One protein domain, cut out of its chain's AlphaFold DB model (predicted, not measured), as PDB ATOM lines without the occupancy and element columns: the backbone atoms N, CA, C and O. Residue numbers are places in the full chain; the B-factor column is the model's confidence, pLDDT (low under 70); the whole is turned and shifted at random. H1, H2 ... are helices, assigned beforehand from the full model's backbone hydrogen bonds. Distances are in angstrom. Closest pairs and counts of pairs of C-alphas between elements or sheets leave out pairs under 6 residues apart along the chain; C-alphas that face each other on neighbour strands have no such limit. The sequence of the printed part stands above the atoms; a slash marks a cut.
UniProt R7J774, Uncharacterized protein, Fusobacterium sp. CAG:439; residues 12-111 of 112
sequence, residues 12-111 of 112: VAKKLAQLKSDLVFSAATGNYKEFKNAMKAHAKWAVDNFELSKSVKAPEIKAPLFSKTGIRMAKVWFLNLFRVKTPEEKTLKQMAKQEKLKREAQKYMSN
ATOM      1  N   VAL A  12       5.667 -40.879  -8.890       72.50
ATOM      2  CA  VAL A  12       5.049 -39.965  -9.854       72.50
ATOM      3  C   VAL A  12       3.530 -39.894  -9.664       72.50
ATOM      4  O   VAL A  12       2.976 -38.795  -9.620       72.50
ATOM      5  N   ALA A  13       2.853 -41.032  -9.477       68.69
ATOM      6  CA  ALA A  13       1.416 -41.069  -9.205       68.69
ATOM      7  C   ALA A  13       1.062 -40.373  -7.880       68.69
ATOM      8  O   ALA A  13       0.120 -39.579  -7.837       68.69
ATOM      9  N   LYS A  14       1.863 -40.583  -6.824       77.56
ATOM     10  CA  LYS A  14       1.706 -39.876  -5.537       77.56
ATOM     11  C   LYS A  14       1.858 -38.364  -5.694       77.56
ATOM     12  O   LYS A  14       1.046 -37.607  -5.169       77.56
ATOM     13  N   LYS A  15       2.850 -37.923  -6.468       79.56
ATOM     14  CA  LYS A  15       3.084 -36.499  -6.736       79.56
ATOM     15  C   LYS A  15       1.954 -35.870  -7.551       79.56
ATOM     16  O   LYS A  15       1.526 -34.764  -7.247       79.56
ATOM     17  N   LEU A  16       1.418 -36.582  -8.544       76.81
ATOM     18  CA  LEU A  16       0.235 -36.142  -9.290       76.81
ATOM     19  C   LEU A  16      -1.011 -36.066  -8.397       76.81
ATOM     20  O   LEU A  16      -1.786 -35.119  -8.521       76.81
ATOM     21  N   ALA A  17      -1.190 -37.020  -7.479       77.81
ATOM     22  CA  ALA A  17      -2.289 -37.008  -6.515       77.81
ATOM     23  C   ALA A  17      -2.185 -35.805  -5.572       77.81
ATOM     24  O   ALA A  17      -3.167 -35.086  -5.394       77.81
ATOM     25  N   GLN A  18      -0.981 -35.540  -5.060       82.75
ATOM     26  CA  GLN A  18      -0.695 -34.384  -4.217       82.75
ATOM     27  C   GLN A  18      -0.938 -33.063  -4.958       82.75
ATOM     28  O   GLN A  18      -1.612 -32.176  -4.453       82.75
ATOM     29  N   LEU A  19      -0.496 -32.942  -6.211       82.62
ATOM     30  CA  LEU A  19      -0.740 -31.733  -7.004       82.62
ATOM     31  C   LEU A  19      -2.234 -31.508  -7.291       82.62
ATOM     32  O   LEU A  19      -2.692 -30.364  -7.331       82.62
ATOM     33  N   LYS A  20      -3.015 -32.582  -7.466       78.94
ATOM     34  CA  LYS A  20      -4.479 -32.494  -7.581       78.94
ATOM     35  C   LYS A  20      -5.124 -32.079  -6.261       78.94
ATOM     36  O   LYS A  20      -6.037 -31.253  -6.290       78.94
ATOM     37  N   SER A  21      -4.667 -32.606  -5.123       79.19
ATOM     38  CA  SER A  21      -5.168 -32.181  -3.813       79.19
ATOM     39  C   SER A  21      -4.819 -30.733  -3.512       79.19
ATOM     40  O   SER A  21      -5.701 -29.990  -3.101       79.19
ATOM     41  N   ASP A  22      -3.594 -30.303  -3.806       83.00
ATOM     42  CA  ASP A  22      -3.138 -28.932  -3.580       83.00
ATOM     43  C   ASP A  22      -3.936 -27.942  -4.427       83.00
ATOM     44  O   ASP A  22      -4.315 -26.874  -3.951       83.00
ATOM     45  N   LEU A  23      -4.271 -28.300  -5.670       82.38
ATOM     46  CA  LEU A  23      -5.122 -27.485  -6.535       82.38
ATOM     47  C   LEU A  23      -6.533 -27.323  -5.954       82.38
ATOM     48  O   LEU A  23      -7.082 -26.223  -5.931       82.38
ATOM     49  N   VAL A  24      -7.128 -28.411  -5.472       80.56
ATOM     50  CA  VAL A  24      -8.477 -28.386  -4.899       80.56
ATOM     51  C   VAL A  24      -8.490 -27.660  -3.547       80.56
ATOM     52  O   VAL A  24      -9.377 -26.844  -3.291       80.56
ATOM     53  N   PHE A  25      -7.475 -27.881  -2.714       83.31
ATOM     54  CA  PHE A  25      -7.318 -27.231  -1.418       83.31
ATOM     55  C   PHE A  25      -7.059 -25.727  -1.564       83.31
ATOM     56  O   PHE A  25      -7.753 -24.927  -0.944       83.31
ATOM     57  N   SER A  26      -6.143 -25.323  -2.444       81.44
ATOM     58  CA  SER A  26      -5.870 -23.903  -2.731       81.44
ATOM     59  C   SER A  26      -7.078 -23.181  -3.336       81.44
ATOM     60  O   SER A  26      -7.324 -22.014  -3.026       81.44
ATOM     61  N   ALA A  27      -7.892 -23.871  -4.144       79.81
ATOM     62  CA  ALA A  27      -9.166 -23.332  -4.611       79.81
ATOM     63  C   ALA A  27     -10.157 -23.131  -3.451       79.81
ATOM     64  O   ALA A  27     -10.800 -22.084  -3.369       79.81
ATOM     65  N   ALA A  28     -10.261 -24.104  -2.540       77.75
ATOM     66  CA  ALA A  28     -11.148 -24.036  -1.379       77.75
ATOM     67  C   ALA A  28     -10.732 -22.942  -0.377       77.75
ATOM     68  O   ALA A  28     -11.585 -22.247   0.186       77.75
ATOM     69  N   THR A  29      -9.428 -22.734  -0.177       82.69
ATOM     70  CA  THR A  29      -8.899 -21.669   0.689       82.69
ATOM     71  C   THR A  29      -8.934 -20.294   0.023       82.69
ATOM     72  O   THR A  29      -8.945 -19.284   0.725       82.69
ATOM     73  N   GLY A  30      -9.039 -20.232  -1.310       77.69
ATOM     74  CA  GLY A  30      -9.030 -18.988  -2.083       77.69
ATOM     75  C   GLY A  30      -7.625 -18.466  -2.401       77.69
ATOM     76  O   GLY A  30      -7.484 -17.322  -2.834       77.69
ATOM     77  N   ASN A  31      -6.579 -19.275  -2.198       86.38
ATOM     78  CA  ASN A  31      -5.195 -18.892  -2.467       86.38
ATOM     79  C   ASN A  31      -4.844 -19.076  -3.954       86.38
ATOM     80  O   ASN A  31      -4.378 -20.128  -4.394       86.38
ATOM     81  N   TYR A  32      -5.044 -18.021  -4.749       80.56
ATOM     82  CA  TYR A  32      -4.802 -18.058  -6.195       80.56
ATOM     83  C   TYR A  32      -3.333 -18.315  -6.579       80.56
ATOM     84  O   TYR A  32      -3.065 -18.939  -7.609       80.56
ATOM     85  N   LYS A  33      -2.364 -17.852  -5.777       84.06
ATOM     86  CA  LYS A  33      -0.932 -18.012  -6.087       84.06
ATOM     87  C   LYS A  33      -0.526 -19.483  -6.014       84.06
ATOM     88  O   LYS A  33       0.101 -19.992  -6.943       84.06
ATOM     89  N   GLU A  34      -0.939 -20.160  -4.949       84.38
ATOM     90  CA  GLU A  34      -0.731 -21.599  -4.776       84.38
ATOM     91  C   GLU A  34      -1.499 -22.402  -5.821       84.38
ATOM     92  O   GLU A  34      -0.915 -23.273  -6.459       84.38
ATOM     93  N   PHE A  35      -2.751 -22.027  -6.102       82.75
ATOM     94  CA  PHE A  35      -3.556 -22.654  -7.150       82.75
ATOM     95  C   PHE A  35      -2.873 -22.603  -8.521       82.75
ATOM     96  O   PHE A  35      -2.770 -23.610  -9.223       82.75
ATOM     97  N   LYS A  36      -2.358 -21.433  -8.911       84.06
ATOM     98  CA  LYS A  36      -1.641 -21.246 -10.178       84.06
ATOM     99  C   LYS A  36      -0.361 -22.083 -10.230       84.06
ATOM    100  O   LYS A  36      -0.052 -22.645 -11.281       84.06
ATOM    101  N   ASN A  37       0.382 -22.160  -9.129       86.62
ATOM    102  CA  ASN A  37       1.615 -22.941  -9.057       86.62
ATOM    103  C   ASN A  37       1.333 -24.447  -9.132       86.62
ATOM    104  O   ASN A  37       1.956 -25.134  -9.940       86.62
ATOM    105  N   ALA A  38       0.345 -24.931  -8.376       82.75
ATOM    106  CA  ALA A  38      -0.112 -26.316  -8.413       82.75
ATOM    107  C   ALA A  38      -0.631 -26.698  -9.807       82.75
ATOM    108  O   ALA A  38      -0.292 -27.761 -10.317       82.75
ATOM    109  N   MET A  39      -1.373 -25.808 -10.475       81.81
ATOM    110  CA  MET A  39      -1.875 -26.042 -11.832       81.81
ATOM    111  C   MET A  39      -0.749 -26.155 -12.867       81.81
ATOM    112  O   MET A  39      -0.775 -27.068 -13.690       81.81
ATOM    113  N   LYS A  40       0.254 -25.269 -12.818       84.06
ATOM    114  CA  LYS A  40       1.419 -25.342 -13.713       84.06
ATOM    115  C   LYS A  40       2.242 -26.602 -13.470       84.06
ATOM    116  O   LYS A  40       2.586 -27.299 -14.418       84.06
ATOM    117  N   ALA A  41       2.529 -26.907 -12.206       82.75
ATOM    118  CA  ALA A  41       3.258 -28.113 -11.839       82.75
ATOM    119  C   ALA A  41       2.487 -29.363 -12.284       82.75
ATOM    120  O   ALA A  41       3.054 -30.229 -12.937       82.75
ATOM    121  N   HIS A  42       1.180 -29.430 -12.036       80.94
ATOM    122  CA  HIS A  42       0.361 -30.534 -12.521       80.94
ATOM    123  C   HIS A  42       0.415 -30.649 -14.049       80.94
ATOM    124  O   HIS A  42       0.577 -31.751 -14.557       80.94
ATOM    125  N   ALA A  43       0.301 -29.539 -14.788       77.94
ATOM    126  CA  ALA A  43       0.345 -29.557 -16.249       77.94
ATOM    127  C   ALA A  43       1.669 -30.116 -16.782       77.94
ATOM    128  O   ALA A  43       1.636 -31.020 -17.611       77.94
ATOM    129  N   LYS A  44       2.808 -29.657 -16.253       82.12
ATOM    130  CA  LYS A  44       4.134 -30.161 -16.630       82.12
ATOM    131  C   LYS A  44       4.247 -31.674 -16.428       82.12
ATOM    132  O   LYS A  44       4.530 -32.415 -17.359       82.12
ATOM    133  N   TRP A  45       3.924 -32.139 -15.221       76.75
ATOM    134  CA  TRP A  45       4.047 -33.553 -14.859       76.75
ATOM    135  C   TRP A  45       3.041 -34.451 -15.586       76.75
ATOM    136  O   TRP A  45       3.339 -35.612 -15.864       76.75
ATOM    137  N   ALA A  46       1.852 -33.933 -15.893       75.12
ATOM    138  CA  ALA A  46       0.805 -34.678 -16.579       75.12
ATOM    139  C   ALA A  46       1.007 -34.752 -18.100       75.12
ATOM    140  O   ALA A  46       0.495 -35.687 -18.705       75.12
ATOM    141  N   VAL A  47       1.744 -33.821 -18.719       75.94
ATOM    142  CA  VAL A  47       2.183 -33.968 -20.119       75.94
ATOM    143  C   VAL A  47       3.172 -35.128 -20.234       75.94
ATOM    144  O   VAL A  47       2.998 -35.984 -21.097       75.94
ATOM    145  N   ASP A  48       4.133 -35.206 -19.313       74.38
ATOM    146  CA  ASP A  48       5.158 -36.256 -19.319       74.38
ATOM    147  C   ASP A  48       4.594 -37.640 -18.938       74.38
ATOM    148  O   ASP A  48       5.106 -38.667 -19.367       74.38
ATOM    149  N   ASN A  49       3.522 -37.682 -18.134       73.62
ATOM    150  CA  ASN A  49       2.967 -38.913 -17.552       73.62
ATOM    151  C   ASN A  49       1.454 -39.018 -17.763       73.62
ATOM    152  O   ASN A  49       0.680 -39.262 -16.830       73.62
ATOM    153  N   PHE A  50       1.016 -38.788 -18.996       66.06
ATOM    154  CA  PHE A  50      -0.395 -38.629 -19.330       66.06
ATOM    155  C   PHE A  50      -1.262 -39.836 -18.928       66.06
ATOM    156  O   PHE A  50      -2.316 -39.655 -18.310       66.06
ATOM    157  N   GLU A  51      -0.784 -41.062 -19.155       65.81
ATOM    158  CA  GLU A  51      -1.495 -42.293 -18.778       65.81
ATOM    159  C   GLU A  51      -1.652 -42.442 -17.255       65.81
ATOM    160  O   GLU A  51      -2.741 -42.752 -16.762       65.81
ATOM    161  N   LEU A  52      -0.605 -42.117 -16.489       64.19
ATOM    162  CA  LEU A  52      -0.652 -42.113 -15.024       64.19
ATOM    163  C   LEU A  52      -1.596 -41.017 -14.514       64.19
ATOM    164  O   LEU A  52      -2.430 -41.269 -13.644       64.19
ATOM    165  N   SER A  53      -1.547 -39.816 -15.097       61.88
ATOM    166  CA  SER A  53      -2.380 -38.673 -14.691       61.88
ATOM    167  C   SER A  53      -3.884 -38.945 -14.797       61.88
ATOM    168  O   SER A  53      -4.680 -38.396 -14.025       61.88
ATOM    169  N   LYS A  54      -4.269 -39.824 -15.724       66.56
ATOM    170  CA  LYS A  54      -5.641 -40.265 -15.969       66.56
ATOM    171  C   LYS A  54      -6.139 -41.261 -14.926       66.56
ATOM    172  O   LYS A  54      -7.322 -41.254 -14.598       66.56
ATOM    173  N   SER A  55      -5.239 -42.094 -14.411       65.06
ATOM    174  CA  SER A  55      -5.544 -43.094 -13.383       65.06
ATOM    175  C   SER A  55      -5.661 -42.500 -11.978       65.06
ATOM    176  O   SER A  55      -6.410 -43.006 -11.147       65.06
ATOM    177  N   VAL A  56      -4.976 -41.382 -11.718       65.06
ATOM    178  CA  VAL A  56      -5.004 -40.715 -10.414       65.06
ATOM    179  C   VAL A  56      -6.338 -39.986 -10.223       65.06
ATOM    180  O   VAL A  56      -6.597 -38.966 -10.869       65.06
ATOM    181  N   LYS A  57      -7.186 -40.470  -9.311       60.38
ATOM    182  CA  LYS A  57      -8.452 -39.811  -8.958       60.38
ATOM    183  C   LYS A  57      -8.178 -38.490  -8.225       60.38
ATOM    184  O   LYS A  57      -7.382 -38.448  -7.292       60.38
ATOM    185  N   ALA A  58      -8.812 -37.403  -8.668       65.81
ATOM    186  CA  ALA A  58      -8.764 -36.128  -7.952       65.81
ATOM    187  C   ALA A  58      -9.675 -36.192  -6.711       65.81
ATOM    188  O   ALA A  58     -10.727 -36.833  -6.786       65.81
ATOM    189  N   PRO A  59      -9.327 -35.523  -5.599       66.94
ATOM    190  CA  PRO A  59     -10.256 -35.362  -4.489       66.94
ATOM    191  C   PRO A  59     -11.450 -34.501  -4.923       66.94
ATOM    192  O   PRO A  59     -11.284 -33.422  -5.493       66.94
ATOM    193  N   GLU A  60     -12.661 -34.986  -4.657       63.56
ATOM    194  CA  GLU A  60     -13.899 -34.259  -4.928       63.56
ATOM    195  C   GLU A  60     -14.325 -33.496  -3.672       63.56
ATOM    196  O   GLU A  60     -14.705 -34.100  -2.670       63.56
ATOM    197  N   ILE A  61     -14.289 -32.163  -3.723       64.25
ATOM    198  CA  ILE A  61     -14.910 -31.321  -2.695       64.25
ATOM    199  C   ILE A  61     -16.274 -30.869  -3.212       64.25
ATOM    200  O   ILE A  61     -16.365 -30.083  -4.155       64.25
ATOM    201  N   LYS A  62     -17.344 -31.346  -2.572       61.59
ATOM    202  CA  LYS A  62     -18.706 -30.846  -2.791       61.59
ATOM    203  C   LYS A  62     -18.961 -29.685  -1.833       61.59
ATOM    204  O   LYS A  62     -19.362 -29.893  -0.693       61.59
ATOM    205  N   ALA A  63     -18.693 -28.462  -2.287       68.75
ATOM    206  CA  ALA A  63     -19.048 -27.246  -1.560       68.75
ATOM    207  C   ALA A  63     -20.316 -26.617  -2.169       68.75
ATOM    208  O   ALA A  63     -20.412 -26.535  -3.397       68.75
ATOM    209  N   PRO A  64     -21.280 -26.137  -1.360       76.12
ATOM    210  CA  PRO A  64     -22.426 -25.390  -1.873       76.12
ATOM    211  C   PRO A  64     -21.971 -24.135  -2.630       76.12
ATOM    212  O   PRO A  64     -21.079 -23.427  -2.154       76.12
ATOM    213  N   LEU A  65     -22.614 -23.826  -3.761       67.12
ATOM    214  CA  LEU A  65     -22.284 -22.682  -4.632       67.12
ATOM    215  C   LEU A  65     -22.236 -21.341  -3.879       67.12
ATOM    216  O   LEU A  65     -21.335 -20.539  -4.105       67.12
ATOM    217  N   PHE A  66     -23.155 -21.138  -2.932       75.75
ATOM    218  CA  PHE A  66     -23.261 -19.911  -2.132       75.75
ATOM    219  C   PHE A  66     -22.529 -19.974  -0.782       75.75
ATOM    220  O   PHE A  66     -22.642 -19.064   0.035       75.75
ATOM    221  N   SER A  67     -21.764 -21.035  -0.515       80.56
ATOM    222  CA  SER A  67     -20.928 -21.094   0.688       80.56
ATOM    223  C   SER A  67     -19.701 -20.183   0.552       80.56
ATOM    224  O   SER A  67     -19.244 -19.893  -0.555       80.56
ATOM    225  N   LYS A  68     -19.095 -19.779   1.680       79.88
ATOM    226  CA  LYS A  68     -17.821 -19.029   1.679       79.88
ATOM    227  C   LYS A  68     -16.742 -19.751   0.857       79.88
ATOM    228  O   LYS A  68     -15.979 -19.102   0.146       79.88
ATOM    229  N   THR A  69     -16.719 -21.082   0.919       78.62
ATOM    230  CA  THR A  69     -15.827 -21.944   0.134       78.62
ATOM    231  C   THR A  69     -16.170 -21.905  -1.357       78.62
ATOM    232  O   THR A  69     -15.279 -21.704  -2.176       78.62
ATOM    233  N   GLY A  70     -17.454 -22.002  -1.716       77.81
ATOM    234  CA  GLY A  70     -17.922 -21.898  -3.103       77.81
ATOM    235  C   GLY A  70     -17.562 -20.558  -3.753       77.81
ATOM    236  O   GLY A  70     -17.003 -20.532  -4.847       77.81
ATOM    237  N   ILE A  71     -17.764 -19.446  -3.037       83.94
ATOM    238  CA  ILE A  71     -17.400 -18.100  -3.510       83.94
ATOM    239  C   ILE A  71     -15.879 -17.970  -3.696       83.94
ATOM    240  O   ILE A  71     -15.424 -17.374  -4.673       83.94
ATOM    241  N   ARG A  72     -15.071 -18.532  -2.786       83.62
ATOM    242  CA  ARG A  72     -13.601 -18.542  -2.908       83.62
ATOM    243  C   ARG A  72     -13.138 -19.338  -4.127       83.62
ATOM    244  O   ARG A  72     -12.338 -18.823  -4.907       83.62
ATOM    245  N   MET A  73     -13.697 -20.527  -4.342       81.50
ATOM    246  CA  MET A  73     -13.408 -21.345  -5.523       81.50
ATOM    247  C   MET A  73     -13.803 -20.625  -6.815       81.50
ATOM    248  O   MET A  73     -13.011 -20.576  -7.756       81.50
ATOM    249  N   ALA A  74     -14.984 -19.999  -6.843       82.38
ATOM    250  CA  ALA A  74     -15.456 -19.230  -7.990       82.38
ATOM    251  C   ALA A  74     -14.525 -18.050  -8.312       82.38
ATOM    252  O   ALA A  74     -14.181 -17.847  -9.476       82.38
ATOM    253  N   LYS A  75     -14.041 -17.319  -7.297       86.81
ATOM    254  CA  LYS A  75     -13.043 -16.247  -7.480       86.81
ATOM    255  C   LYS A  75     -11.741 -16.773  -8.081       86.81
ATOM    256  O   LYS A  75     -11.222 -16.183  -9.024       86.81
ATOM    257  N   VAL A  76     -11.221 -17.890  -7.573       85.19
ATOM    258  CA  VAL A  76      -9.999 -18.518  -8.102       85.19
ATOM    259  C   VAL A  76     -10.189 -18.961  -9.556       85.19
ATOM    260  O   VAL A  76      -9.314 -18.729 -10.391       85.19
ATOM    261  N   TRP A  77     -11.341 -19.547  -9.889       83.19
ATOM    262  CA  TRP A  77     -11.674 -19.930 -11.263       83.19
ATOM    263  C   TRP A  77     -11.812 -18.728 -12.188       83.19
ATOM    264  O   TRP A  77     -11.281 -18.764 -13.297       83.19
ATOM    265  N   PHE A  78     -12.455 -17.658 -11.722       85.44
ATOM    266  CA  PHE A  78     -12.567 -16.405 -12.457       85.44
ATOM    267  C   PHE A  78     -11.180 -15.832 -12.770       85.44
ATOM    268  O   PHE A  78     -10.864 -15.587 -13.929       85.44
ATOM    269  N   LEU A  79     -10.293 -15.735 -11.773       84.56
ATOM    270  CA  LEU A  79      -8.910 -15.284 -11.976       84.56
ATOM    271  C   LEU A  79      -8.127 -16.186 -12.941       84.56
ATOM    272  O   LEU A  79      -7.329 -15.701 -13.743       84.56
ATOM    273  N   ASN A  80      -8.363 -17.499 -12.899       82.69
ATOM    274  CA  ASN A  80      -7.718 -18.441 -13.808       82.69
ATOM    275  C   ASN A  80      -8.253 -18.349 -15.249       82.69
ATOM    276  O   ASN A  80      -7.528 -18.696 -16.180       82.69
ATOM    277  N   LEU A  81      -9.489 -17.882 -15.453       80.69
ATOM    278  CA  LEU A  81     -10.071 -17.702 -16.785       80.69
ATOM    279  C   LEU A  81      -9.348 -16.601 -17.570       80.69
ATOM    280  O   LEU A  81      -9.034 -16.797 -18.742       80.69
ATOM    281  N   PHE A  82      -9.025 -15.490 -16.904       82.00
ATOM    282  CA  PHE A  82      -8.285 -14.365 -17.489       82.00
ATOM    283  C   PHE A  82      -6.771 -14.596 -17.554       82.00
ATOM    284  O   PHE A  82      -6.029 -13.775 -18.092       82.00
ATOM    285  N   ARG A  83      -6.275 -15.717 -17.022       81.69
ATOM    286  CA  ARG A  83      -4.851 -16.030 -17.055       81.69
ATOM    287  C   ARG A  83      -4.432 -16.520 -18.439       81.69
ATOM    288  O   ARG A  83      -4.998 -17.468 -18.985       81.69
ATOM    289  N   VAL A  84      -3.332 -15.966 -18.947       77.56
ATOM    290  CA  VAL A  84      -2.634 -16.523 -20.112       77.56
ATOM    291  C   VAL A  84      -2.138 -17.936 -19.783       77.56
ATOM    292  O   VAL A  84      -1.351 -18.149 -18.852       77.56
ATOM    293  N   LYS A  85      -2.634 -18.914 -20.545       75.94
ATOM    294  CA  LYS A  85      -2.310 -20.334 -20.366       75.94
ATOM    295  C   LYS A  85      -0.905 -20.645 -20.856       75.94
ATOM    296  O   LYS A  85      -0.499 -20.159 -21.914       75.94
ATOM    297  N   THR A  86      -0.192 -21.482 -20.111       76.69
ATOM    298  CA  THR A  86       1.141 -21.955 -20.506       76.69
ATOM    299  C   THR A  86       1.045 -22.904 -21.711       76.69
ATOM    300  O   THR A  86      -0.020 -23.483 -21.952       76.69
ATOM    301  N   PRO A  87       2.127 -23.082 -22.494       76.50
ATOM    302  CA  PRO A  87       2.143 -24.055 -23.589       76.50
ATOM    303  C   PRO A  87       1.812 -25.476 -23.106       76.50
ATOM    304  O   PRO A  87       1.020 -26.155 -23.748       76.50
ATOM    305  N   GLU A  88       2.301 -25.871 -21.929       71.75
ATOM    306  CA  GLU A  88       2.030 -27.176 -21.298       71.75
ATOM    307  C   GLU A  88       0.536 -27.389 -20.974       71.75
ATOM    308  O   GLU A  88      -0.013 -28.479 -21.106       71.75
ATOM    309  N   GLU A  89      -0.179 -26.329 -20.591       71.88
ATOM    310  CA  GLU A  89      -1.629 -26.406 -20.372       71.88
ATOM    311  C   GLU A  89      -2.399 -26.538 -21.693       71.88
ATOM    312  O   GLU A  89      -3.468 -27.156 -21.744       71.88
ATOM    313  N   LYS A  90      -1.876 -25.948 -22.777       76.81
ATOM    314  CA  LYS A  90      -2.462 -26.071 -24.117       76.81
ATOM    315  C   LYS A  90      -2.261 -27.483 -24.670       76.81
ATOM    316  O   LYS A  90      -3.229 -28.043 -25.186       76.81
ATOM    317  N   THR A  91      -1.070 -28.066 -24.514       74.06
ATOM    318  CA  THR A  91      -0.777 -29.444 -24.945       74.06
ATOM    319  C   THR A  91      -1.626 -30.447 -24.172       74.06
ATOM    320  O   THR A  91      -2.303 -31.267 -24.790       74.06
ATOM    321  N   LEU A  92      -1.733 -30.306 -22.847       71.62
ATOM    322  CA  LEU A  92      -2.595 -31.167 -22.036       71.62
ATOM    323  C   LEU A  92      -4.072 -31.075 -22.456       71.62
ATOM    324  O   LEU A  92      -4.765 -32.089 -22.535       71.62
ATOM    325  N   LYS A  93      -4.565 -29.876 -22.800       78.12
ATOM    326  CA  LYS A  93      -5.933 -29.700 -23.322       78.12
ATOM    327  C   LYS A  93      -6.124 -30.377 -24.684       78.12
ATOM    328  O   LYS A  93      -7.205 -30.905 -24.941       78.12
ATOM    329  N   GLN A  94      -5.120 -30.349 -25.561       78.69
ATOM    330  CA  GLN A  94      -5.167 -31.022 -26.862       78.69
ATOM    331  C   GLN A  94      -5.142 -32.546 -26.709       78.69
ATOM    332  O   GLN A  94      -6.001 -33.214 -27.281       78.69
ATOM    333  N   MET A  95      -4.250 -33.084 -25.873       73.50
ATOM    334  CA  MET A  95      -4.190 -34.518 -25.564       73.50
ATOM    335  C   MET A  95      -5.507 -35.010 -24.953       73.50
ATOM    336  O   MET A  95      -6.085 -35.993 -25.414       73.50
ATOM    337  N   ALA A  96      -6.068 -34.262 -23.997       75.00
ATOM    338  CA  ALA A  96      -7.366 -34.578 -23.407       75.00
ATOM    339  C   ALA A  96      -8.516 -34.552 -24.435       75.00
ATOM    340  O   ALA A  96      -9.437 -35.366 -24.352       75.00
ATOM    341  N   LYS A  97      -8.485 -33.636 -25.415       76.81
ATOM    342  CA  LYS A  97      -9.458 -33.614 -26.521       76.81
ATOM    343  C   LYS A  97      -9.313 -34.836 -27.424       76.81
ATOM    344  O   LYS A  97     -10.315 -35.473 -27.725       76.81
ATOM    345  N   GLN A  98      -8.087 -35.176 -27.823       75.19
ATOM    346  CA  GLN A  98      -7.818 -36.346 -28.660       75.19
ATOM    347  C   GLN A  98      -8.275 -37.640 -27.983       75.19
ATOM    348  O   GLN A  98      -8.863 -38.495 -28.634       75.19
ATOM    349  N   GLU A  99      -8.084 -37.778 -26.671       70.50
ATOM    350  CA  GLU A  99      -8.591 -38.940 -25.939       70.50
ATOM    351  C   GLU A  99     -10.111 -39.017 -25.865       70.50
ATOM    352  O   GLU A  99     -10.667 -40.110 -25.958       70.50
ATOM    353  N   LYS A 100     -10.793 -37.883 -25.664       74.06
ATOM    354  CA  LYS A 100     -12.260 -37.859 -25.672       74.06
ATOM    355  C   LYS A 100     -12.795 -38.293 -27.029       74.06
ATOM    356  O   LYS A 100     -13.639 -39.176 -27.071       74.06
ATOM    357  N   LEU A 101     -12.213 -37.768 -28.106       73.88
ATOM    358  CA  LEU A 101     -12.558 -38.160 -29.470       73.88
ATOM    359  C   LEU A 101     -12.269 -39.645 -29.726       73.88
ATOM    360  O   LEU A 101     -13.112 -40.334 -30.284       73.88
ATOM    361  N   LYS A 102     -11.132 -40.177 -29.256       76.31
ATOM    362  CA  LYS A 102     -10.825 -41.618 -29.344       76.31
ATOM    363  C   LYS A 102     -11.834 -42.476 -28.579       76.31
ATOM    364  O   LYS A 102     -12.239 -43.519 -29.072       76.31
ATOM    365  N   ARG A 103     -12.251 -42.045 -27.385       77.69
ATOM    366  CA  ARG A 103     -13.272 -42.741 -26.581       77.69
ATOM    367  C   ARG A 103     -14.648 -42.690 -27.234       77.69
ATOM    368  O   ARG A 103     -15.366 -43.679 -27.189       77.69
ATOM    369  N   GLU A 104     -15.022 -41.553 -27.808       76.44
ATOM    370  CA  GLU A 104     -16.274 -41.404 -28.550       76.44
ATOM    371  C   GLU A 104     -16.255 -42.283 -29.800       76.44
ATOM    372  O   GLU A 104     -17.157 -43.094 -29.968       76.44
ATOM    373  N   ALA A 105     -15.185 -42.237 -30.596       75.12
ATOM    374  CA  ALA A 105     -15.006 -43.108 -31.754       75.12
ATOM    375  C   ALA A 105     -15.075 -44.599 -31.379       75.12
ATOM    376  O   ALA A 105     -15.778 -45.355 -32.037       75.12
ATOM    377  N   GLN A 106     -14.431 -45.020 -30.284       75.38
ATOM    378  CA  GLN A 106     -14.534 -46.397 -29.783       75.38
ATOM    379  C   GLN A 106     -15.964 -46.787 -29.406       75.38
ATOM    380  O   GLN A 106     -16.376 -47.893 -29.731       75.38
ATOM    381  N   LYS A 107     -16.727 -45.895 -28.758       73.69
ATOM    382  CA  LYS A 107     -18.142 -46.150 -28.437       73.69
ATOM    383  C   LYS A 107     -19.004 -46.312 -29.688       73.69
ATOM    384  O   LYS A 107     -19.917 -47.128 -29.684       73.69
ATOM    385  N   TYR A 108     -18.729 -45.535 -30.735       68.56
ATOM    386  CA  TYR A 108     -19.437 -45.667 -32.008       68.56
ATOM    387  C   TYR A 108     -19.025 -46.937 -32.765       68.56
ATOM    388  O   TYR A 108     -19.886 -47.581 -33.345       68.56
ATOM    389  N   MET A 109     -17.753 -47.343 -32.705       62.88
ATOM    390  CA  MET A 109     -17.266 -48.582 -33.330       62.88
ATOM    391  C   MET A 109     -17.677 -49.860 -32.584       62.88
ATOM    392  O   MET A 109     -17.733 -50.909 -33.205       62.88
ATOM    393  N   SER A 110     -17.939 -49.802 -31.274       61.75
ATOM    394  CA  SER A 110     -18.392 -50.959 -30.484       61.75
ATOM    395  C   SER A 110     -19.904 -51.196 -30.530       61.75
ATOM    396  O   SER A 110     -20.372 -52.190 -29.986       61.75
ATOM    397  N   ASN A 111     -20.659 -50.251 -31.096       56.81
ATOM    398  CA  ASN A 111     -22.114 -50.321 -31.258       56.81
ATOM    399  C   ASN A 111     -22.529 -50.683 -32.701       56.81
ATOM    400  O   ASN A 111     -23.699 -50.524 -33.049       56.81
TER     401      ASN A 111
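This is residues 12 to 111 of the 112 residues of an uncharacterized protein of Fusobacterium sp. CAG:439 (UniProt R7J774). A helical hairpin, H1 and H2, makes the core; H4 crosses its turn end, H3 caps the other, and H5 packs on H2, then sticks out with residues 97 to 109. It is all helix, with 100 printed residues and five named helices. It is only just compact, with radius of gyration of the C-alphas 15.2 A, spanning 46 by 28 by 28 A.

H1, residues 12 to 29, begins at C-alpha 12 (5.049, -39.965, -9.854). H2 is residues 32 to 48, H3 50 to 55, H4 68 to 81. H5, residues 87 to 109, is 32.8 A long, ending at C-alpha 109 (-17.266, -48.582, -33.330).

H1 and H2 touch at a shallow tilt of 23 degrees, opposite ways; C-alphas 23 and 35 are closest, 5.1 A. H1 touches H4, C-alphas 27 and 73 closest, 4.8 A. H2 touches H5, C-alphas 43 and 89 closest, 5.6 A. Every helix O i to N i+4 pair is within hydrogen-bond range.

The link of residues 56 to 67 is long; residues 50 to 63 have pLDDT under 70.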